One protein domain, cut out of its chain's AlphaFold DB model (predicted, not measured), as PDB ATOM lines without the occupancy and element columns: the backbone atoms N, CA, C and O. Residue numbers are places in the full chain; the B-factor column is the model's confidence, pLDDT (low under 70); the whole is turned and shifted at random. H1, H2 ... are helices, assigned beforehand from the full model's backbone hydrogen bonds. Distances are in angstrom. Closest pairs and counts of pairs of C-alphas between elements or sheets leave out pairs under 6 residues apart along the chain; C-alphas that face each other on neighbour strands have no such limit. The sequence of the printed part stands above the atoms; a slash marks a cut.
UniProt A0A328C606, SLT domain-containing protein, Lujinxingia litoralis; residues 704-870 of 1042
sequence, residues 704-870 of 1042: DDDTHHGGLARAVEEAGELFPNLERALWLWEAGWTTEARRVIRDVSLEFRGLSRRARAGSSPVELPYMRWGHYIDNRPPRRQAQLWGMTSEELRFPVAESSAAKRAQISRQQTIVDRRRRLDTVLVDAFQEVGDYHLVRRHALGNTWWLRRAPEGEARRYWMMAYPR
ATOM      1  N   ASP A 704       1.646  20.703  88.100       81.44
ATOM      2  CA  ASP A 704       1.974  21.490  89.314       81.44
ATOM      3  C   ASP A 704       3.445  21.979  89.323       81.44
ATOM      4  O   ASP A 704       4.116  21.932  90.354       81.44
ATOM      5  N   ASP A 705       4.007  22.304  88.158       67.81
ATOM      6  CA  ASP A 705       5.431  22.622  87.983       67.81
ATOM      7  C   ASP A 705       5.583  23.750  86.951       67.81
ATOM      8  O   ASP A 705       5.582  23.498  85.743       67.81
ATOM      9  N   ASP A 706       5.743  24.981  87.446       58.66
ATOM     10  CA  ASP A 706       5.822  26.233  86.671       58.66
ATOM     11  C   ASP A 706       7.081  26.342  85.773       58.66
ATOM     12  O   ASP A 706       7.320  27.356  85.120       58.66
ATOM     13  N   THR A 707       7.944  25.322  85.712       61.06
ATOM     14  CA  THR A 707       9.255  25.419  85.033       61.06
ATOM     15  C   THR A 707       9.221  25.389  83.497       61.06
ATOM     16  O   THR A 707      10.284  25.325  82.876       61.06
ATOM     17  N   HIS A 708       8.046  25.425  82.855       72.06
ATOM     18  CA  HIS A 708       7.916  25.311  81.393       72.06
ATOM     19  C   HIS A 708       7.668  26.629  80.634       72.06
ATOM     20  O   HIS A 708       7.531  26.596  79.411       72.06
ATOM     21  N   HIS A 709       7.619  27.784  81.307       74.62
ATOM     22  CA  HIS A 709       7.524  29.086  80.632       74.62
ATOM     23  C   HIS A 709       8.790  29.400  79.804       74.62
ATOM     24  O   HIS A 709       9.915  29.162  80.245       74.62
ATOM     25  N   GLY A 710       8.614  29.942  78.596       83.56
ATOM     26  CA  GLY A 710       9.686  30.265  77.646       83.56
ATOM     27  C   GLY A 710      10.272  29.057  76.896       83.56
ATOM     28  O   GLY A 710      11.270  29.197  76.180       83.56
ATOM     29  N   GLY A 711       9.679  27.868  77.036       89.81
ATOM     30  CA  GLY A 711      10.121  26.639  76.379       89.81
ATOM     31  C   GLY A 711      10.139  26.729  74.848       89.81
ATOM     32  O   GLY A 711      11.096  26.266  74.223       89.81
ATOM     33  N   LEU A 712       9.125  27.363  74.255       92.38
ATOM     34  CA  LEU A 712       8.945  27.559  72.817       92.38
ATOM     35  C   LEU A 712       9.887  28.623  72.246       92.38
ATOM     36  O   LEU A 712      10.509  28.386  71.212       92.38
ATOM     37  N   ALA A 713      10.065  29.750  72.940       91.69
ATOM     38  CA  ALA A 713      11.017  30.790  72.540       91.69
ATOM     39  C   ALA A 713      12.456  30.244  72.502       91.69
ATOM     40  O   ALA A 713      13.160  30.374  71.500       91.69
ATOM     41  N   ARG A 714      12.856  29.500  73.539       93.62
ATOM     42  CA  ARG A 714      14.139  28.781  73.581       93.62
ATOM     43  C   ARG A 714      14.235  27.670  72.525       93.62
ATOM     44  O   ARG A 714      15.327  27.365  72.050       93.62
ATOM     45  N   ALA A 715      13.120  27.055  72.120       95.88
ATOM     46  CA  ALA A 715      13.117  26.110  71.002       95.88
ATOM     47  C   ALA A 715      13.398  26.801  69.661       95.88
ATOM     48  O   ALA A 715      14.161  26.258  68.858       95.88
ATOM     49  N   VAL A 716      12.856  28.003  69.435       95.50
ATOM     50  CA  VAL A 716      13.218  28.841  68.281       95.50
ATOM     51  C   VAL A 716      14.705  29.205  68.329       95.50
ATOM     52  O   VAL A 716      15.404  28.961  67.348       95.50
ATOM     53  N   GLU A 717      15.216  29.673  69.470       94.88
ATOM     54  CA  GLU A 717      16.638  30.018  69.647       94.88
ATOM     55  C   GLU A 717      17.575  28.828  69.360       94.88
ATOM     56  O   GLU A 717      18.507  28.925  68.562       94.88
ATOM     57  N   GLU A 718      17.331  27.668  69.977       95.00
ATOM     58  CA  GLU A 718      18.244  26.529  69.863       95.00
ATOM     59  C   GLU A 718      18.064  25.703  68.584       95.00
ATOM     60  O   GLU A 718      18.986  24.962  68.208       95.00
ATOM     61  N   ALA A 719      16.886  25.736  67.956       95.88
ATOM     62  CA  ALA A 719      16.505  24.783  66.915       95.88
ATOM     63  C   ALA A 719      15.718  25.374  65.729       95.88
ATOM     64  O   ALA A 719      15.409  24.616  64.807       95.88
ATOM     65  N   GLY A 720      15.447  26.683  65.684       93.56
ATOM     66  CA  GLY A 720      14.714  27.343  64.593       93.56
ATOM     67  C   GLY A 720      15.332  27.115  63.209       93.56
ATOM     68  O   GLY A 720      14.633  26.707  62.286       93.56
ATOM     69  N   GLU A 721      16.663  27.212  63.080       92.69
ATOM     70  CA  GLU A 721      17.381  26.888  61.828       92.69
ATOM     71  C   GLU A 721      17.166  25.435  61.353       92.69
ATOM     72  O   GLU A 721      17.263  25.122  60.163       92.69
ATOM     73  N   LEU A 722      16.896  24.515  62.285       94.25
ATOM     74  CA  LEU A 722      16.614  23.113  61.982       94.25
ATOM     75  C   LEU A 722      15.129  22.892  61.682       94.25
ATOM     76  O   LEU A 722      14.806  22.007  60.888       94.25
ATOM     77  N   PHE A 723      14.237  23.689  62.269       92.75
ATOM     78  CA  PHE A 723      12.788  23.547  62.177       92.75
ATOM     79  C   PHE A 723      12.100  24.920  62.036       92.75
ATOM     80  O   PHE A 723      11.609  25.456  63.030       92.75
ATOM     81  N   PRO A 724      11.983  25.470  60.809       87.69
ATOM     82  CA  PRO A 724      11.376  26.788  60.578       87.69
ATOM     83  C   PRO A 724       9.940  26.934  61.113       87.69
ATOM     84  O   PRO A 724       9.512  28.020  61.489       87.69
ATOM     85  N   ASN A 725       9.196  25.828  61.227       90.25
ATOM     86  CA  ASN A 725       7.861  25.824  61.829       90.25
ATOM     87  C   ASN A 725       7.847  26.210  63.325       90.25
ATOM     88  O   ASN A 725       6.785  26.566  63.822       90.25
ATOM     89  N   LEU A 726       8.973  26.175  64.052       94.06
ATOM     90  CA  LEU A 726       9.015  26.636  65.448       94.06
ATOM     91  C   LEU A 726       8.709  28.135  65.565       94.06
ATOM     92  O   LEU A 726       7.982  28.532  66.468       94.06
ATOM     93  N   GLU A 727       9.203  28.947  64.631       91.94
ATOM     94  CA  GLU A 727       8.949  30.393  64.592       91.94
ATOM     95  C   GLU A 727       7.467  30.684  64.316       91.94
ATOM     96  O   GLU A 727       6.836  31.453  65.037       91.94
ATOM     97  N   ARG A 728       6.869  29.967  63.352       91.56
ATOM     98  CA  ARG A 728       5.419  30.007  63.078       91.56
ATOM     99  C   ARG A 728       4.586  29.586  64.293       91.56
ATOM    100  O   ARG A 728       3.578  30.222  64.584       91.56
ATOM    101  N   ALA A 729       5.001  28.540  65.010       93.12
ATOM    102  CA  ALA A 729       4.322  28.096  66.226       93.12
ATOM    103  C   ALA A 729       4.414  29.142  67.350       93.12
ATOM    104  O   ALA A 729       3.410  29.380  68.015       93.12
ATOM    105  N   LEU A 730       5.571  29.795  67.530       91.62
ATOM    106  CA  LEU A 730       5.747  30.886  68.495       91.62
ATOM    107  C   LEU A 730       4.830  32.069  68.177       91.62
ATOM    108  O   LEU A 730       4.089  32.509  69.050       91.62
ATOM    109  N   TRP A 731       4.810  32.516  66.919       90.38
ATOM    110  CA  TRP A 731       3.967  33.623  66.459       90.38
ATOM    111  C   TRP A 731       2.472  33.367  66.725       90.38
ATOM    112  O   TRP A 731       1.787  34.207  67.305       90.38
ATOM    113  N   LEU A 732       1.973  32.176  66.369       90.94
ATOM    114  CA  LEU A 732       0.579  31.771  66.607       90.94
ATOM    115  C   LEU A 732       0.257  31.587  68.096       90.94
ATOM    116  O   LEU A 732      -0.866  31.855  68.523       90.94
ATOM    117  N   TRP A 733       1.218  31.114  68.894       90.94
ATOM    118  CA  TRP A 733       1.039  30.914  70.329       90.94
ATOM    119  C   TRP A 733       1.020  32.243  71.088       90.94
ATOM    120  O   TRP A 733       0.128  32.442  71.906       90.94
ATOM    121  N   GLU A 734       1.928  33.176  70.790       84.06
ATOM    122  CA  GLU A 734       1.904  34.537  71.350       84.06
ATOM    123  C   GLU A 734       0.619  35.283  70.976       84.06
ATOM    124  O   GLU A 734       0.001  35.896  71.842       84.06
ATOM    125  N   ALA A 735       0.147  35.119  69.737       79.88
ATOM    126  CA  ALA A 735      -1.150  35.604  69.270       79.88
ATOM    127  C   ALA A 735      -2.379  34.978  69.969       79.88
ATOM    128  O   ALA A 735      -3.509  35.398  69.723       79.88
ATOM    129  N   GLY A 736      -2.198  33.942  70.792       81.25
ATOM    130  CA  GLY A 736      -3.289  33.209  71.438       81.25
ATOM    131  C   GLY A 736      -4.049  32.233  70.537       81.25
ATOM    132  O   GLY A 736      -4.955  31.554  71.023       81.25
ATOM    133  N   TRP A 737      -3.657  32.057  69.268       87.50
ATOM    134  CA  TRP A 737      -4.268  31.084  68.352       87.50
ATOM    135  C   TRP A 737      -3.713  29.665  68.591       87.50
ATOM    136  O   TRP A 737      -3.143  29.005  67.717       87.50
ATOM    137  N   THR A 738      -3.835  29.189  69.836       87.44
ATOM    138  CA  THR A 738      -3.044  28.058  70.354       87.44
ATOM    139  C   THR A 738      -3.320  26.714  69.677       87.44
ATOM    140  O   THR A 738      -2.405  25.898  69.578       87.44
ATOM    141  N   THR A 739      -4.527  26.478  69.154       86.25
ATOM    142  CA  THR A 739      -4.840  25.281  68.348       86.25
ATOM    143  C   THR A 739      -3.984  25.212  67.084       86.25
ATOM    144  O   THR A 739      -3.408  24.166  66.777       86.25
ATOM    145  N   GLU A 740      -3.821  26.329  66.376       87.38
ATOM    146  CA  GLU A 740      -2.984  26.380  65.178       87.38
ATOM    147  C   GLU A 740      -1.490  26.324  65.535       87.38
ATOM    148  O   GLU A 740      -0.729  25.618  64.873       87.38
ATOM    149  N   ALA A 741      -1.074  26.926  66.657       91.62
ATOM    150  CA  ALA A 741       0.281  26.745  67.187       91.62
ATOM    151  C   ALA A 741       0.608  25.267  67.493       91.62
ATOM    152  O   ALA A 741       1.677  24.777  67.112       91.62
ATOM    153  N   ARG A 742      -0.324  24.521  68.113       90.38
ATOM    154  CA  ARG A 742      -0.194  23.067  68.334       90.38
ATOM    155  C   ARG A 742      -0.078  22.309  67.015       90.38
ATOM    156  O   ARG A 742       0.827  21.488  66.868       90.38
ATOM    157  N   ARG A 743      -0.937  22.599  66.032       85.75
ATOM    158  CA  ARG A 743      -0.877  21.978  64.694       85.75
ATOM    159  C   ARG A 743       0.490  22.177  64.038       85.75
ATOM    160  O   ARG A 743       1.100  21.206  63.596       85.75
ATOM    161  N   VAL A 744       1.024  23.396  64.068       88.12
ATOM    162  CA  VAL A 744       2.343  23.713  63.498       88.12
ATOM    163  C   VAL A 744       3.494  23.035  64.260       88.12
ATOM    164  O   VAL A 744       4.423  22.525  63.625       88.12
ATOM    165  N   ILE A 745       3.460  22.960  65.597       91.25
ATOM    166  CA  ILE A 745       4.543  22.308  66.359       91.25
ATOM    167  C   ILE A 745       4.525  20.776  66.231       91.25
ATOM    168  O   ILE A 745       5.567  20.116  66.330       91.25
ATOM    169  N   ARG A 746       3.361  20.168  65.972       89.19
ATOM    170  CA  ARG A 746       3.271  18.720  65.747       89.19
ATOM    171  C   ARG A 746       4.001  18.282  64.468       89.19
ATOM    172  O   ARG A 746       4.571  17.184  64.469       89.19
ATOM    173  N   ASP A 747       4.076  19.120  63.429       85.69
ATOM    174  CA  ASP A 747       4.909  18.875  62.235       85.69
ATOM    175  C   ASP A 747       6.388  18.734  62.606       85.69
ATOM    176  O   ASP A 747       7.048  17.768  62.202       85.69
ATOM    177  N   VAL A 748       6.890  19.649  63.444       91.25
ATOM    178  CA  VAL A 748       8.259  19.609  63.987       91.25
ATOM    179  C   VAL A 748       8.504  18.276  64.698       91.25
ATOM    180  O   VAL A 748       9.531  17.626  64.496       91.25
ATOM    181  N   SER A 749       7.520  17.803  65.468       90.19
ATOM    182  CA  SER A 749       7.578  16.504  66.140       90.19
ATOM    183  C   SER A 749       7.571  15.306  65.179       90.19
ATOM    184  O   SER A 749       8.222  14.293  65.454       90.19
ATOM    185  N   LEU A 750       6.840  15.354  64.058       86.38
ATOM    186  CA  LEU A 750       6.885  14.296  63.036       86.38
ATOM    187  C   LEU A 750       8.255  14.227  62.352       86.38
ATOM    188  O   LEU A 750       8.827  13.134  62.274       86.38
ATOM    189  N   GLU A 751       8.810  15.367  61.928       89.44
ATOM    190  CA  GLU A 751      10.147  15.425  61.324       89.44
ATOM    191  C   GLU A 751      11.214  14.943  62.310       89.44
ATOM    192  O   GLU A 751      11.968  14.010  62.009       89.44
ATOM    193  N   PHE A 752      11.220  15.494  63.528       92.25
ATOM    194  CA  PHE A 752      12.165  15.111  64.570       92.25
ATOM    195  C   PHE A 752      12.144  13.602  64.844       92.25
ATOM    196  O   PHE A 752      13.197  12.964  64.830       92.25
ATOM    197  N   ARG A 753      10.965  12.991  65.039       87.81
ATOM    198  CA  ARG A 753      10.839  11.551  65.350       87.81
ATOM    199  C   ARG A 753      11.175  10.636  64.172       87.81
ATOM    200  O   ARG A 753      11.650   9.520  64.395       87.81
ATOM    201  N   GLY A 754      10.928  11.069  62.936       86.00
ATOM    202  CA  GLY A 754      11.301  10.315  61.735       86.00
ATOM    203  C   GLY A 754      12.813  10.299  61.473       86.00
ATOM    204  O   GLY A 754      13.332   9.338  60.892       86.00
ATOM    205  N   LEU A 755      13.531  11.317  61.960       89.62
ATOM    206  CA  LEU A 755      14.989  11.422  61.885       89.62
ATOM    207  C   LEU A 755      15.692  10.807  63.105       89.62
ATOM    208  O   LEU A 755      16.598   9.993  62.934       89.62
ATOM    209  N   SER A 756      15.268  11.129  64.331       85.81
ATOM    210  CA  SER A 756      16.006  10.848  65.578       85.81
ATOM    211  C   SER A 756      16.198   9.364  65.913       85.81
ATOM    212  O   SER A 756      17.092   9.018  66.687       85.81
ATOM    213  N   ARG A 757      15.408   8.472  65.301       82.88
ATOM    214  CA  ARG A 757      15.569   7.008  65.394       82.88
ATOM    215  C   ARG A 757      16.713   6.451  64.538       82.88
ATOM    216  O   ARG A 757      17.045   5.275  64.671       82.88
ATOM    217  N   ARG A 758      17.286   7.245  63.628       82.56
ATOM    218  CA  ARG A 758      18.355   6.814  62.715       82.56
ATOM    219  C   ARG A 758      19.724   6.949  63.377       82.56
ATOM    220  O   ARG A 758      19.952   7.837  64.190       82.56
ATOM    221  N   ALA A 759      20.660   6.083  62.989       74.94
ATOM    222  CA  ALA A 759      22.044   6.168  63.454       74.94
ATOM    223  C   ALA A 759      22.800   7.361  62.835       74.94
ATOM    224  O   ALA A 759      23.617   7.978  63.514       74.94
ATOM    225  N   ARG A 760      22.528   7.663  61.555       77.88
ATOM    226  CA  ARG A 760      23.036   8.798  60.759       77.88
ATOM    227  C   ARG A 760      22.035   9.135  59.645       77.88
ATOM    228  O   ARG A 760      21.229   8.276  59.270       77.88
ATOM    229  N   ALA A 761      22.112  10.341  59.088       71.06
ATOM    230  CA  ALA A 761      21.588  10.627  57.756       71.06
ATOM    231  C   ALA A 761      22.432   9.882  56.699       71.06
ATOM    232  O   ALA A 761      23.624   9.636  56.894       71.06
ATOM    233  N   GLY A 762      21.800   9.455  55.603       70.94
ATOM    234  CA  GLY A 762      22.479   8.721  54.532       70.94
ATOM    235  C   GLY A 762      23.253   9.636  53.577       70.94
ATOM    236  O   GLY A 762      23.329  10.846  53.762       70.94
ATOM    237  N   SER A 763      23.763   9.065  52.483       77.19
ATOM    238  CA  SER A 763      24.343   9.829  51.362       77.19
ATOM    239  C   SER A 763      23.306  10.580  50.508       77.19
ATOM    240  O   SER A 763      23.678  11.273  49.564       77.19
ATOM    241  N   SER A 764      22.022  10.425  50.826       82.38
ATOM    242  CA  SER A 764      20.864  11.052  50.183       82.38
ATOM    243  C   SER A 764      19.946  11.619  51.271       82.38
ATOM    244  O   SER A 764      19.961  11.078  52.384       82.38
ATOM    245  N   PRO A 765      19.133  12.659  50.988       85.06
ATOM    246  CA  PRO A 765      18.151  13.144  51.949       85.06
ATOM    247  C   PRO A 765      17.222  12.016  52.392       85.06
ATOM    248  O   PRO A 765      16.811  11.175  51.590       85.06
ATOM    249  N   VAL A 766      16.894  11.999  53.677       85.88
ATOM    250  CA  VAL A 766      15.885  11.106  54.229       85.88
ATOM    251  C   VAL A 766      14.514  11.617  53.806       85.88
ATOM    252  O   VAL A 766      14.062  12.647  54.306       85.88
ATOM    253  N   GLU A 767      13.848  10.874  52.926       85.94
ATOM    254  CA  GLU A 767      12.397  10.954  52.778       85.94
ATOM    255  C   GLU A 767      11.743  10.372  54.040       85.94
ATOM    256  O   GLU A 767      12.169   9.335  54.572       85.94
ATOM    257  N   LEU A 768      10.752  11.084  54.570       81.50
ATOM    258  CA  LEU A 768      10.088  10.719  55.814       81.50
ATOM    259  C   LEU A 768       8.848   9.866  55.529       81.50
ATOM    260  O   LEU A 768       8.086  10.194  54.627       81.50
ATOM    261  N   PRO A 769       8.592   8.807  56.320       68.88
ATOM    262  CA  PRO A 769       7.422   7.944  56.144       68.88
ATOM    263  C   PRO A 769       6.122   8.579  56.673       68.88
ATOM    264  O   PRO A 769       5.099   7.905  56.745       68.88
ATOM    265  N   TYR A 770       6.179   9.835  57.118       69.81
ATOM    266  CA  TYR A 770       5.075  10.571  57.721       69.81
ATOM    267  C   TYR A 770       4.689  11.743  56.823       69.81
ATOM    268  O   TYR A 770       5.550  12.369  56.207       69.81
ATOM    269  N   MET A 771       3.399  12.051  56.796       69.19
ATOM    270  CA  MET A 771       2.839  13.226  56.139       69.19
ATOM    271  C   MET A 771       2.893  14.435  57.080       69.19
ATOM    272  O   MET A 771       2.613  14.287  58.269       69.19
ATOM    273  N   ARG A 772       3.220  15.621  56.557       64.62
ATOM    274  CA  ARG A 772       2.922  16.905  57.210       64.62
ATOM    275  C   ARG A 772       1.424  16.988  57.476       64.62
ATOM    276  O   ARG A 772       0.639  16.421  56.717       64.62
ATOM    277  N   TRP A 773       1.049  17.593  58.595       62.66
ATOM    278  CA  TRP A 773      -0.332  17.666  59.096       62.66
ATOM    279  C   TRP A 773      -0.976  16.286  59.363       62.66
ATOM    280  O   TRP A 773      -2.105  16.200  59.834       62.66
ATOM    281  N   GLY A 774      -0.227  15.187  59.186       51.72
ATOM    282  CA  GLY A 774      -0.613  13.798  59.453       51.72
ATOM    283  C   GLY A 774      -0.545  13.418  60.934       51.72
ATOM    284  O   GLY A 774      -0.049  12.351  61.293       51.72
ATOM    285  N   HIS A 775      -0.981  14.319  61.809       55.38
ATOM    286  CA  HIS A 775      -1.159  14.069  63.247       55.38
ATOM    287  C   HIS A 775      -2.419  13.245  63.524       55.38
ATOM    288  O   HIS A 775      -2.515  12.569  64.550       55.38
ATOM    289  N   TYR A 776      -3.307  13.243  62.530       61.50
ATOM    290  CA  TYR A 776      -4.394  12.312  62.319       61.50
ATOM    291  C   TYR A 776      -3.968  10.863  62.564       61.50
ATOM    292  O   TYR A 776      -3.272  10.246  61.754       61.50
ATOM    293  N   ILE A 777      -4.418  10.302  63.685       58.41
ATOM    294  CA  ILE A 777      -4.312   8.868  63.948       58.41
ATOM    295  C   ILE A 777      -5.577   8.227  63.384       58.41
ATOM    296  O   ILE A 777      -6.550   8.013  64.106       58.41
ATOM    297  N   ASP A 778      -5.557   7.936  62.083       64.06
ATOM    298  CA  ASP A 778      -6.636   7.210  61.416       64.06
ATOM    299  C   ASP A 778      -6.508   5.696  61.634       64.06
ATOM    300  O   ASP A 778      -5.756   4.991  60.954       64.06
ATOM    301  N   ASN A 779      -7.258   5.181  62.612       64.50
ATOM    302  CA  ASN A 779      -7.292   3.751  62.910       64.50
ATOM    303  C   ASN A 779      -8.254   2.960  62.009       64.50
ATOM    304  O   ASN A 779      -8.322   1.732  62.163       64.50
ATOM    305  N   ARG A 780      -9.002   3.609  61.103       66.38
ATOM    306  CA  ARG A 780      -9.949   2.942  60.195       66.38
ATOM    307  C   ARG A 780      -9.215   1.921  59.308       66.38
ATOM    308  O   ARG A 780      -8.004   2.025  59.106       66.38
ATOM    309  N   PRO A 781      -9.900   0.881  58.794       57.50
ATOM    310  CA  PRO A 781      -9.273  -0.096  57.900       57.50
ATOM    311  C   PRO A 781      -8.676   0.584  56.655       57.50
ATOM    312  O   PRO A 781      -9.315   1.498  56.153       57.50
ATOM    313  N   PRO A 782      -7.563   0.114  56.055       57.22
ATOM    314  CA  PRO A 782      -6.929   0.788  54.907       57.22
ATOM    315  C   PRO A 782      -7.828   1.048  53.685       57.22
ATOM    316  O   PRO A 782      -7.570   1.965  52.922       57.22
ATOM    317  N   ARG A 783      -8.916   0.283  53.506       54.69
ATOM    318  CA  ARG A 783      -9.943   0.527  52.464       54.69
ATOM    319  C   ARG A 783     -10.913   1.683  52.779       54.69
ATOM    320  O   ARG A 783     -11.727   2.022  51.935       54.69
ATOM    321  N   ARG A 784     -10.870   2.204  54.007       56.06
ATOM    322  CA  ARG A 784     -11.632   3.342  54.554       56.06
ATOM    323  C   ARG A 784     -10.721   4.443  55.111       56.06
ATOM    324  O   ARG A 784     -11.223   5.422  55.650       56.06
ATOM    325  N   GLN A 785      -9.399   4.274  55.029       56.00
ATOM    326  CA  GLN A 785      -8.462   5.359  55.290       56.00
ATOM    327  C   GLN A 785      -8.584   6.320  54.117       56.00
ATOM    328  O   GLN A 785      -7.937   6.146  53.083       56.00
ATOM    329  N   ALA A 786      -9.489   7.282  54.271       49.12
ATOM    330  CA  ALA A 786      -9.577   8.409  53.372       49.12
ATOM    331  C   ALA A 786      -8.194   9.058  53.286       49.12
ATOM    332  O   ALA A 786      -7.518   9.255  54.301       49.12
ATOM    333  N   GLN A 787      -7.795   9.435  52.077       53.91
ATOM    334  CA  GLN A 787      -6.824  10.513  51.927       53.91
ATOM    335  C   GLN A 787      -7.367  11.711  52.728       53.91
ATOM    336  O   GLN A 787      -8.575  11.958  52.709       53.91
ATOM    337  N   LEU A 788      -6.528  12.365  53.540       50.91
ATOM    338  CA  LEU A 788      -6.998  13.290  54.581       50.91
ATOM    339  C   LEU A 788      -7.707  14.480  53.933       50.91
ATOM    340  O   LEU A 788      -7.031  15.292  53.318       50.91
ATOM    341  N   TRP A 789      -9.040  14.556  54.025       58.16
ATOM    342  CA  TRP A 789      -9.849  15.430  53.157       58.16
ATOM    343  C   TRP A 789      -9.354  15.352  51.704       58.16
ATOM    344  O   TRP A 789      -8.934  16.352  51.147       58.16
ATOM    345  N   GLY A 790      -9.260  14.128  51.174       46.81
ATOM    346  CA  GLY A 790      -8.694  13.729  49.877       46.81
ATOM    347  C   GLY A 790      -7.326  14.299  49.474       46.81
ATOM    348  O   GLY A 790      -6.957  14.194  48.310       46.81
ATOM    349  N   MET A 791      -6.541  14.851  50.405       51.59
ATOM    350  CA  MET A 791      -5.156  15.242  50.135       51.59
ATOM    351  C   MET A 791      -4.314  14.016  49.792       51.59
ATOM    352  O   MET A 791      -4.224  13.065  50.581       51.59
ATOM    353  N   THR A 792      -3.654  14.042  48.635       50.47
ATOM    354  CA  THR A 792      -2.895  12.882  48.179       50.47
ATOM    355  C   THR A 792      -1.708  12.591  49.095       50.47
ATOM    356  O   THR A 792      -1.126  13.470  49.738       50.47
ATOM    357  N   SER A 793      -1.273  11.327  49.095       56.50
ATOM    358  CA  SER A 793      -0.097  10.896  49.863       56.50
ATOM    359  C   SER A 793       1.218  11.575  49.452       56.50
ATOM    360  O   SER A 793       2.244  11.308  50.075       56.50
ATOM    361  N   GLU A 794       1.212  12.379  48.384       61.31
ATOM    362  CA  GLU A 794       2.372  13.061  47.807       61.31
ATOM    363  C   GLU A 794       2.408  14.546  48.193       61.31
ATOM    364  O   GLU A 794       3.443  15.018  48.663       61.31
ATOM    365  N   GLU A 795       1.279  15.259  48.107       59.84
ATOM    366  CA  GLU A 795       1.169  16.683  48.482       59.84
ATOM    367  C   GLU A 795       1.538  16.935  49.950       59.84
ATOM    368  O   GLU A 795       2.213  17.914  50.283       59.84
ATOM    369  N   LEU A 796       1.159  16.002  50.828       65.44
ATOM    370  CA  LEU A 796       1.460  16.069  52.252       65.44
ATOM    371  C   LEU A 796       2.877  15.608  52.625       65.44
ATOM    372  O   LEU A 796       3.233  15.647  53.804       65.44
ATOM    373  N   ARG A 797       3.734  15.166  51.696       74.50
ATOM    374  CA  ARG A 797       5.087  14.726  52.089       74.50
ATOM    375  C   ARG A 797       5.936  15.887  52.595       74.50
ATOM    376  O   ARG A 797       5.737  17.057  52.252       74.50
ATOM    377  N   PHE A 798       6.920  15.552  53.424       78.94
ATOM    378  CA  PHE A 798       8.021  16.467  53.705       78.94
ATOM    379  C   PHE A 798       8.830  16.673  52.417       78.94
ATOM    380  O   PHE A 798       9.170  15.686  51.760       78.94
ATOM    381  N   PRO A 799       9.143  17.925  52.035       77.75
ATOM    382  CA  PRO A 799       9.772  18.208  50.753       77.75
ATOM    383  C   PRO A 799      11.165  17.577  50.673       77.75
ATOM    384  O   PRO A 799      12.018  17.797  51.537       77.75
ATOM    385  N   VAL A 800      11.418  16.820  49.608       82.38
ATOM    386  CA  VAL A 800      12.759  16.338  49.263       82.38
ATOM    387  C   VAL A 800      13.377  17.344  48.302       82.38
ATOM    388  O   VAL A 800      12.834  17.619  47.237       82.38
ATOM    389  N   ALA A 801      14.521  17.910  48.678       85.19
ATOM    390  CA  ALA A 801      15.226  18.871  47.846       85.19
ATOM    391  C   ALA A 801      15.593  18.262  46.484       85.19
ATOM    392  O   ALA A 801      16.139  17.163  46.430       85.19
ATOM    393  N   GLU A 802      15.361  18.987  45.389       84.12
ATOM    394  CA  GLU A 802      15.634  18.494  44.030       84.12
ATOM    395  C   GLU A 802      17.077  18.768  43.576       84.12
ATOM    396  O   GLU A 802      17.754  17.882  43.037       84.12
ATOM    397  N   SER A 803      17.579  19.983  43.824       90.56
ATOM    398  CA  SER A 803      18.899  20.422  43.361       90.56
ATOM    399  C   SER A 803      20.037  19.828  44.195       90.56
ATOM    400  O   SER A 803      19.926  19.652  45.408       90.56
ATOM    401  N   SER A 804      21.188  19.562  43.573       88.38
ATOM    402  CA  SER A 804      22.350  18.970  44.257       88.38
ATOM    403  C   SER A 804      22.887  19.814  45.421       88.38
ATOM    404  O   SER A 804      23.501  19.269  46.335       88.38
ATOM    405  N   ALA A 805      22.676  21.135  45.401       91.19
ATOM    406  CA  ALA A 805      23.037  22.020  46.508       91.19
ATOM    407  C   ALA A 805      22.044  21.891  47.675       91.19
ATOM    408  O   ALA A 805      22.464  21.629  48.802       91.19
ATOM    409  N   ALA A 806      20.741  21.975  47.392       89.50
ATOM    410  CA  ALA A 806      19.697  21.844  48.404       89.50
ATOM    411  C   ALA A 806      19.665  20.429  49.020       89.50
ATOM    412  O   ALA A 806      19.515  20.301  50.231       89.50
ATOM    413  N   LYS A 807      19.938  19.374  48.236       90.38
ATOM    414  CA  LYS A 807      20.128  17.997  48.734       90.38
ATOM    415  C   LYS A 807      21.235  17.915  49.788       90.38
ATOM    416  O   LYS A 807      21.026  17.322  50.842       90.38
ATOM    417  N   ARG A 808      22.397  18.540  49.547       90.81
ATOM    418  CA  ARG A 808      23.499  18.580  50.529       90.81
ATOM    419  C   ARG A 808      23.120  19.358  51.789       90.81
ATOM    420  O   ARG A 808      23.411  18.886  52.883       90.81
ATOM    421  N   ALA A 809      22.446  20.500  51.645       91.69
ATOM    422  CA  ALA A 809      21.956  21.278  52.784       91.69
ATOM    423  C   ALA A 809      20.947  20.476  53.629       91.69
ATOM    424  O   ALA A 809      21.086  20.406  54.849       91.69
ATOM    425  N   GLN A 810      19.996  19.787  52.987       91.75
ATOM    426  CA  GLN A 810      19.012  18.941  53.665       91.75
ATOM    427  C   GLN A 810      19.665  17.759  54.392       91.75
ATOM    428  O   GLN A 810      19.333  17.522  55.550       91.75
ATOM    429  N   ILE A 811      20.630  17.063  53.772       91.81
ATOM    430  CA  ILE A 811      21.410  16.001  54.440       91.81
ATOM    431  C   ILE A 811      22.136  16.560  55.669       91.81
ATOM    432  O   ILE A 811      22.070  15.957  56.737       91.81
ATOM    433  N   SER A 812      22.792  17.719  55.540       93.25
ATOM    434  CA  SER A 812      23.516  18.365  56.643       93.25
ATOM    435  C   SER A 812      22.582  18.701  57.810       93.25
ATOM    436  O   SER A 812      22.844  18.305  58.941       93.25
ATOM    437  N   ARG A 813      21.447  19.354  57.531       94.25
ATOM    438  CA  ARG A 813      20.398  19.679  58.514       94.25
ATOM    439  C   ARG A 813      19.848  18.425  59.204       94.25
ATOM    440  O   ARG A 813      19.773  18.378  60.429       94.25
ATOM    441  N   GLN A 814      19.521  17.384  58.435       93.69
ATOM    442  CA  GLN A 814      19.033  16.109  58.968       93.69
ATOM    443  C   GLN A 814      20.085  15.395  59.833       93.69
ATOM    444  O   GLN A 814      19.733  14.818  60.861       93.69
ATOM    445  N   GLN A 815      21.367  15.465  59.465       93.38
ATOM    446  CA  GLN A 815      22.464  14.937  60.274       93.38
ATOM    447  C   GLN A 815      22.597  15.708  61.597       93.38
ATOM    448  O   GLN A 815      22.634  15.077  62.650       93.38
ATOM    449  N   THR A 816      22.541  17.045  61.576       95.00
ATOM    450  CA  THR A 816      22.545  17.875  62.795       95.00
ATOM    451  C   THR A 816      21.379  17.539  63.731       95.00
ATOM    452  O   THR A 816      21.578  17.464  64.944       95.00
ATOM    453  N   ILE A 817      20.181  17.268  63.195       94.88
ATOM    454  CA  ILE A 817      19.022  16.811  63.984       94.88
ATOM    455  C   ILE A 817      19.299  15.448  64.641       94.88
ATOM    456  O   ILE A 817      19.016  15.265  65.828       94.88
ATOM    457  N   VAL A 818      19.879  14.495  63.902       93.81
ATOM    458  CA  VAL A 818      20.270  13.184  64.447       93.81
ATOM    459  C   VAL A 818      21.329  13.340  65.540       93.81
ATOM    460  O   VAL A 818      21.199  12.719  66.596       93.81
ATOM    461  N   ASP A 819      22.343  14.179  65.346       94.06
ATOM    462  CA  ASP A 819      23.442  14.349  66.302       94.06
ATOM    463  C   ASP A 819      23.003  15.086  67.575       94.06
ATOM    464  O   ASP A 819      23.273  14.619  68.684       94.06
ATOM    465  N   ARG A 820      22.227  16.173  67.446       95.00
ATOM    466  CA  ARG A 820      21.697  16.952  68.582       95.00
ATOM    467  C   ARG A 820      20.478  16.313  69.261       95.00
ATOM    468  O   ARG A 820      19.966  16.884  70.225       95.00
ATOM    469  N   ARG A 821      20.025  15.127  68.824       93.31
ATOM    470  CA  ARG A 821      18.728  14.528  69.202       93.31
ATOM    471  C   ARG A 821      18.385  14.544  70.693       93.31
ATOM    472  O   ARG A 821      17.236  14.785  71.022       93.31
ATOM    473  N   ARG A 822      19.351  14.333  71.599       91.56
ATOM    474  CA  ARG A 822      19.088  14.367  73.053       91.56
ATOM    475  C   ARG A 822      18.740  15.767  73.566       91.56
ATOM    476  O   ARG A 822      17.850  15.883  74.391       91.56
ATOM    477  N   ARG A 823      19.424  16.814  73.082       94.00
ATOM    478  CA  ARG A 823      19.126  18.203  73.467       94.00
ATOM    479  C   ARG A 823      17.816  18.668  72.838       94.00
ATOM    480  O   ARG A 823      17.003  19.268  73.526       94.00
ATOM    481  N   LEU A 824      17.609  18.334  71.562       94.62
ATOM    482  CA  LEU A 824      16.375  18.655  70.843       94.62
ATOM    483  C   LEU A 824      15.146  18.009  71.498       94.62
ATOM    484  O   LEU A 824      14.148  18.689  71.667       94.62
ATOM    485  N   ASP A 825      15.228  16.745  71.926       92.31
ATOM    486  CA  ASP A 825      14.133  16.060  72.637       92.31
ATOM    487  C   ASP A 825      13.739  16.796  73.931       92.31
ATOM    488  O   ASP A 825      12.556  16.997  74.169       92.31
ATOM    489  N   THR A 826      14.702  17.282  74.727       90.25
ATOM    490  CA  THR A 826      14.409  18.100  75.922       90.25
ATOM    491  C   THR A 826      13.740  19.428  75.563       90.25
ATOM    492  O   THR A 826      12.676  19.744  76.080       90.25
ATOM    493  N   VAL A 827      14.346  20.197  74.655       93.06
ATOM    494  CA  VAL A 827      13.885  21.554  74.318       93.06
ATOM    495  C   VAL A 827      12.510  21.535  73.638       93.06
ATOM    496  O   VAL A 827      11.659  22.363  73.953       93.06
ATOM    497  N   LEU A 828      12.261  20.562  72.755       94.69
ATOM    498  CA  LEU A 828      10.964  20.390  72.098       94.69
ATOM    499  C   LEU A 828       9.865  19.959  73.078       94.69
ATOM    500  O   LEU A 828       8.720  20.344  72.885       94.69
ATOM    501  N   VAL A 829      10.182  19.184  74.120       93.12
ATOM    502  CA  VAL A 829       9.187  18.753  75.118       93.12
ATOM    503  C   VAL A 829       8.695  19.909  75.970       93.12
ATOM    504  O   VAL A 829       7.487  20.026  76.158       93.12
ATOM    505  N   ASP A 830       9.590  20.786  76.414       92.06
ATOM    506  CA  ASP A 830       9.191  21.981  77.159       92.06
ATOM    507  C   ASP A 830       8.336  22.912  76.267       92.06
ATOM    508  O   ASP A 830       7.310  23.423  76.709       92.06
ATOM    509  N   ALA A 831       8.669  23.036  74.974       94.62
ATOM    510  CA  ALA A 831       7.830  23.740  73.998       94.62
ATOM    511  C   ALA A 831       6.459  23.061  73.771       94.62
ATOM    512  O   ALA A 831       5.448  23.749  73.641       94.62
ATOM    513  N   PHE A 832       6.389  21.722  73.761       94.50
ATOM    514  CA  PHE A 832       5.118  20.986  73.713       94.50
ATOM    515  C   PHE A 832       4.282  21.205  74.983       94.50
ATOM    516  O   PHE A 832       3.059  21.274  74.879       94.50
ATOM    517  N   GLN A 833       4.901  21.328  76.165       92.06
ATOM    518  CA  GLN A 833       4.186  21.675  77.400       92.06
ATOM    519  C   GLN A 833       3.576  23.078  77.300       92.06
ATOM    520  O   GLN A 833       2.385  23.229  77.560       92.06
ATOM    521  N   GLU A 834       4.352  24.063  76.846       90.62
ATOM    522  CA  GLU A 834       3.935  25.467  76.766       90.62
ATOM    523  C   GLU A 834       2.802  25.740  75.753       90.62
ATOM    524  O   GLU A 834       1.907  26.539  76.034       90.62
ATOM    525  N   VAL A 835       2.757  25.042  74.607       91.69
ATOM    526  CA  VAL A 835       1.609  25.152  73.671       91.69
ATOM    527  C   VAL A 835       0.386  24.309  74.070       91.69
ATOM    528  O   VAL A 835      -0.647  24.350  73.392       91.69
ATOM    529  N   GLY A 836       0.494  23.503  75.130       91.81
ATOM    530  CA  GLY A 836      -0.548  22.563  75.552       91.81
ATOM    531  C   GLY A 836      -0.668  21.312  74.670       91.81
ATOM    532  O   GLY A 836      -1.764  20.782  74.502       91.81
ATOM    533  N   ASP A 837       0.421  20.810  74.075       93.88
ATOM    534  CA  ASP A 837       0.402  19.530  73.351       93.88
ATOM    535  C   ASP A 837       0.580  18.326  74.288       93.88
ATOM    536  O   ASP A 837       1.609  17.642  74.344       93.88
ATOM    537  N   TYR A 838      -0.484  18.052  75.037       94.12
ATOM    538  CA  TYR A 838      -0.537  16.985  76.033       94.12
ATOM    539  C   TYR A 838      -0.250  15.590  75.446       94.12
ATOM    540  O   TYR A 838       0.324  14.744  76.136       94.12
ATOM    541  N   HIS A 839      -0.584  15.340  74.172       92.94
ATOM    542  CA  HIS A 839      -0.286  14.068  73.511       92.94
ATOM    543  C   HIS A 839       1.220  13.848  73.326       92.94
ATOM    544  O   HIS A 839       1.737  12.773  73.652       92.94
ATOM    545  N   LEU A 840       1.940  14.837  72.789       91.06
ATOM    546  CA  LEU A 840       3.373  14.718  72.529       91.06
ATOM    547  C   LEU A 840       4.188  14.687  73.824       91.06
ATOM    548  O   LEU A 840       5.078  13.836  73.939       91.06
ATOM    549  N   VAL A 841       3.833  15.515  74.815       93.06
ATOM    550  CA  VAL A 841       4.433  15.486  76.162       93.06
ATOM    551  C   VAL A 841       4.268  14.100  76.788       93.06
ATOM    552  O   VAL A 841       5.259  13.456  77.159       93.06
ATOM    553  N   ARG A 842       3.036  13.571  76.803       91.44
ATOM    554  CA  ARG A 842       2.753  12.215  77.288       91.44
ATOM    555  C   ARG A 842       3.560  11.168  76.542       91.44
ATOM    556  O   ARG A 842       4.115  10.262  77.161       91.44
ATOM    557  N   ARG A 843       3.642  11.258  75.216       87.62
ATOM    558  CA  ARG A 843       4.354  10.274  74.393       87.62
ATOM    559  C   ARG A 843       5.857  10.251  74.674       87.62
ATOM    560  O   ARG A 843       6.437   9.165  74.666       87.62
ATOM    561  N   HIS A 844       6.466  11.402  74.962       87.44
ATOM    562  CA  HIS A 844       7.843  11.479  75.449       87.44
ATOM    563  C   HIS A 844       7.972  10.857  76.854       87.44
ATOM    564  O   HIS A 844       8.768   9.933  77.050       87.44
ATOM    565  N   ALA A 845       7.137  11.268  77.817       87.75
ATOM    566  CA  ALA A 845       7.169  10.742  79.187       87.75
ATOM    567  C   ALA A 845       6.966   9.215  79.243       87.75
ATOM    568  O   ALA A 845       7.670   8.505  79.964       87.75
ATOM    569  N   LEU A 846       6.070   8.674  78.410       83.81
ATOM    570  CA  LEU A 846       5.834   7.236  78.280       83.81
ATOM    571  C   LEU A 846       7.058   6.449  77.794       83.81
ATOM    572  O   LEU A 846       7.160   5.269  78.152       83.81
ATOM    573  N   GLY A 847       7.941   7.069  77.002       79.56
ATOM    574  CA  GLY A 847       9.213   6.496  76.550       79.56
ATOM    575  C   GLY A 847      10.247   6.401  77.673       79.56
ATOM    576  O   GLY A 847      10.976   5.411  77.764       79.56
ATOM    577  N   ASN A 848      10.231   7.355  78.607       77.69
ATOM    578  CA  ASN A 848      11.088   7.391  79.793       77.69
ATOM    579  C   ASN A 848      10.564   6.486  80.929       77.69
ATOM    580  O   ASN A 848      10.376   6.896  82.074       77.69
ATOM    581  N   THR A 849      10.348   5.204  80.607       75.56
ATOM    582  CA  THR A 849       9.698   4.201  81.480       75.56
ATOM    583  C   THR A 849      10.340   4.001  82.858       75.56
ATOM    584  O   THR A 849       9.677   3.479  83.748       75.56
ATOM    585  N   TRP A 850      11.599   4.400  83.061       79.75
ATOM    586  CA  TRP A 850      12.298   4.274  84.344       79.75
ATOM    587  C   TRP A 850      11.645   5.098  85.462       79.75
ATOM    588  O   TRP A 850      11.446   4.577  86.558       79.75
ATOM    589  N   TRP A 851      11.237   6.338  85.176       81.06
ATOM    590  CA  TRP A 851      10.557   7.198  86.150       81.06
ATOM    591  C   TRP A 851       9.174   6.658  86.515       81.06
ATOM    592  O   TRP A 851       8.835   6.544  87.688       81.06
ATOM    593  N   LEU A 852       8.427   6.199  85.510       78.44
ATOM    594  CA  LEU A 852       7.081   5.632  85.661       78.44
ATOM    595  C   LEU A 852       7.067   4.219  86.284       78.44
ATOM    596  O   LEU A 852       6.008   3.617  86.428       78.44
ATOM    597  N   ARG A 853       8.232   3.680  86.675       74.75
ATOM    598  CA  ARG A 853       8.353   2.503  87.557       74.75
ATOM    599  C   ARG A 853       8.466   2.877  89.037       74.75
ATOM    600  O   ARG A 853       8.586   1.976  89.865       74.75
ATOM    601  N   ARG A 854       8.487   4.162  89.394       80.31
ATOM    602  CA  ARG A 854       8.484   4.656  90.783       80.31
ATOM    603  C   ARG A 854       7.093   5.162  91.164       80.31
ATOM    604  O   ARG A 854       6.260   5.384  90.289       80.31
ATOM    605  N   ALA A 855       6.851   5.325  92.464       77.25
ATOM    606  CA  ALA A 855       5.670   6.033  92.955       77.25
ATOM    607  C   ALA A 855       5.640   7.481  92.407       77.25
ATOM    608  O   ALA A 855       6.702   7.995  92.038       77.25
ATOM    609  N   PRO A 856       4.466   8.134  92.313       81.62
ATOM    610  CA  PRO A 856       4.320   9.509  91.820       81.62
ATOM    611  C   PRO A 856       4.776  10.557  92.853       81.62
ATOM    612  O   PRO A 856       4.064  11.500  93.167       81.62
ATOM    613  N   GLU A 857       5.990  10.387  93.372       81.31
ATOM    614  CA  GLU A 857       6.582  11.151  94.472       81.31
ATOM    615  C   GLU A 857       7.939  11.735  94.039       81.31
ATOM    616  O   GLU A 857       8.637  11.158  93.194       81.31
ATOM    617  N   GLY A 858       8.326  12.880  94.611       84.88
ATOM    618  CA  GLY A 858       9.576  13.576  94.273       84.88
ATOM    619  C   GLY A 858       9.732  13.836  92.767       84.88
ATOM    620  O   GLY A 858       8.758  14.105  92.067       84.88
ATOM    621  N   GLU A 859      10.951  13.691  92.238       81.81
ATOM    622  CA  GLU A 859      11.252  13.874  90.804       81.81
ATOM    623  C   GLU A 859      10.402  12.987  89.873       81.81
ATOM    624  O   GLU A 859      10.101  13.369  88.740       81.81
ATOM    625  N   ALA A 860       9.982  11.800  90.330       84.56
ATOM    626  CA  ALA A 860       9.147  10.921  89.516       84.56
ATOM    627  C   ALA A 860       7.745  11.514  89.293       84.56
ATOM    628  O   ALA A 860       7.158  11.269  88.235       84.56
ATOM    629  N   ARG A 861       7.230  12.329  90.232       85.62
ATOM    630  CA  ARG A 861       5.925  13.002  90.128       85.62
ATOM    631  C   ARG A 861       5.817  13.835  88.852       85.62
ATOM    632  O   ARG A 861       4.816  13.704  88.156       85.62
ATOM    633  N   ARG A 862       6.861  14.585  88.470       86.94
ATOM    634  CA  ARG A 862       6.893  15.360  87.210       86.94
ATOM    635  C   ARG A 862       6.631  14.475  85.992       86.94
ATOM    636  O   ARG A 862       5.759  14.781  85.188       86.94
ATOM    637  N   TYR A 863       7.314  13.337  85.879       86.81
ATOM    638  CA  TYR A 863       7.107  12.406  84.764       86.81
ATOM    639  C   TYR A 863       5.732  11.730  84.788       86.81
ATOM    640  O   TYR A 863       5.189  11.437  83.721       86.81
ATOM    641  N   TRP A 864       5.149  11.506  85.971       88.25
ATOM    642  CA  TRP A 864       3.753  11.084  86.090       88.25
ATOM    643  C   TRP A 864       2.791  12.186  85.620       88.25
ATOM    644  O   TRP A 864       1.942  11.882  84.793       88.25
ATOM    645  N   MET A 865       2.966  13.450  86.016       91.12
ATOM    646  CA  MET A 865       2.154  14.572  85.511       91.12
ATOM    647  C   MET A 865       2.293  14.746  83.989       91.12
ATOM    648  O   MET A 865       1.296  14.861  83.289       91.12
ATOM    649  N   MET A 866       3.507  14.653  83.436       90.94
ATOM    650  CA  MET A 866       3.729  14.675  81.980       90.94
ATOM    651  C   MET A 866       3.039  13.510  81.257       90.94
ATOM    652  O   MET A 866       2.567  13.662  80.134       90.94
ATOM    653  N   ALA A 867       2.983  12.325  81.874       90.62
ATOM    654  CA  ALA A 867       2.298  11.167  81.305       90.62
ATOM    655  C   ALA A 867       0.774  11.203  81.516       90.62
ATOM    656  O   ALA A 867       0.056  10.580  80.734       90.62
ATOM    657  N   TYR A 868       0.280  11.895  82.538       92.06
ATOM    658  CA  TYR A 868      -1.126  11.953  82.938       92.06
ATOM    659  C   TYR A 868      -1.524  13.404  83.275       92.06
ATOM    660  O   TYR A 868      -1.871  13.679  84.422       92.06
ATOM    661  N   PRO A 869      -1.455  14.338  82.305       94.38
ATOM    662  CA  PRO A 869      -1.740  15.752  82.532       94.38
ATOM    663  C   PRO A 869      -3.214  16.003  82.836       94.38
ATOM    664  O   PRO A 869      -4.094  15.273  82.362       94.38
ATOM    665  N   ARG A 870      -3.490  17.108  83.535       94.44
ATOM    666  CA  ARG A 870      -4.820  17.734  83.600       94.44
ATOM    667  C   ARG A 870      -5.080  18.514  82.301       94.44
ATOM    668  O   ARG A 870      -5.129  19.733  82.304       94.44
TER     669      ARG A 870
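What this domain is: This is residues 704 to 870 of the 1042 residues of the protein "SLT domain-containing protein" of Lujinxingia litoralis (UniProt A0A328C606). Look first at H3, the longest helix, which runs through the middle of the model; H2, H1 and H5 stand with it in a ring of four, side by side and each running opposite to its neighbours, a small bundle that closes loosely between H3 and H5. H6 packs on H5 and H7 on H6 toward one end of the long axis, H4 runs outward from H3 at the other, and the long stretch 757 to 803 loops away, with residues 779 to 785 sticking out. The printed part has 167 residues with seven named helices, H1 to H7 in chain order, and no named strand; the class is all helix. It is compact, with a radius of gyration of the C-alphas of 17.1 A and spans of 52 by 38 by 36 A.

Where its parts are: Find C-alpha 738 at (-3.044, 28.058, 70.354); from there H3, residues 738 to 756, runs 26.1 A to C-alpha 756 at (16.006, 10.848, 65.578). Before it come H1, residues 711 to 719, 11.6 A long, and H2, residues 725 to 734, 14.2 A. After it come H4, residues 804 to 819, 22.6 A, and H5, residues 821 to 834, 19.9 A. H6, residues 838 to 847, covers 14.3 A, and H7, residues 859 to 867, covers 13.3 A, ending at C-alpha 867 at (2.298, 11.167, 81.305).

How they stand to each other: Begin at H3, a hub with three touching helices, as is H5. H2 and H3 form a helical hairpin at a shallow tilt of 25 degrees, closest at the C-alphas of Ala 729 and Ala 741, 4.4 A apart. H3 and H5 touch, closest at C-alphas 756 and 821, 5.8 A, opposite ways at 15 degrees, a shallow tilt. H1 touches H5, closest at C-alphas 712 and 831, 4.2 A, and H2, closest at C-alphas 716 and 726, 5.5 A. Residues 814 to 818 of H4 alone touch H3, about perpendicular at 89 degrees, closest at C-alphas 818 and 756, 5.0 A. H5 and H6, a helical hairpin, touch closest at C-alphas 829 and 841, 5.9 A; their tilt of 36 degrees is only just steep. H7 touches H6 at a steep tilt of 52 degrees, closest at C-alphas 867 and 842, 4.2 A. Every O i to N i+4 pair is within hydrogen-bond range in H1, H2, H4, H5 and H6; in H3 it is 13 of 15, in H7 4 of 5.

The domain as a whole: The C-alphas of Ser 803 and Glu 857 are the two farthest apart, 53.4 A. The printed part has no cut. The links H3 to H4, 47 residues, and H6 to H7, 11 residues, are long. The mean pLDDT of the printed part is 82.6; look for values under 70 at residues 705 to 707 and 769 to 796, 31 residues.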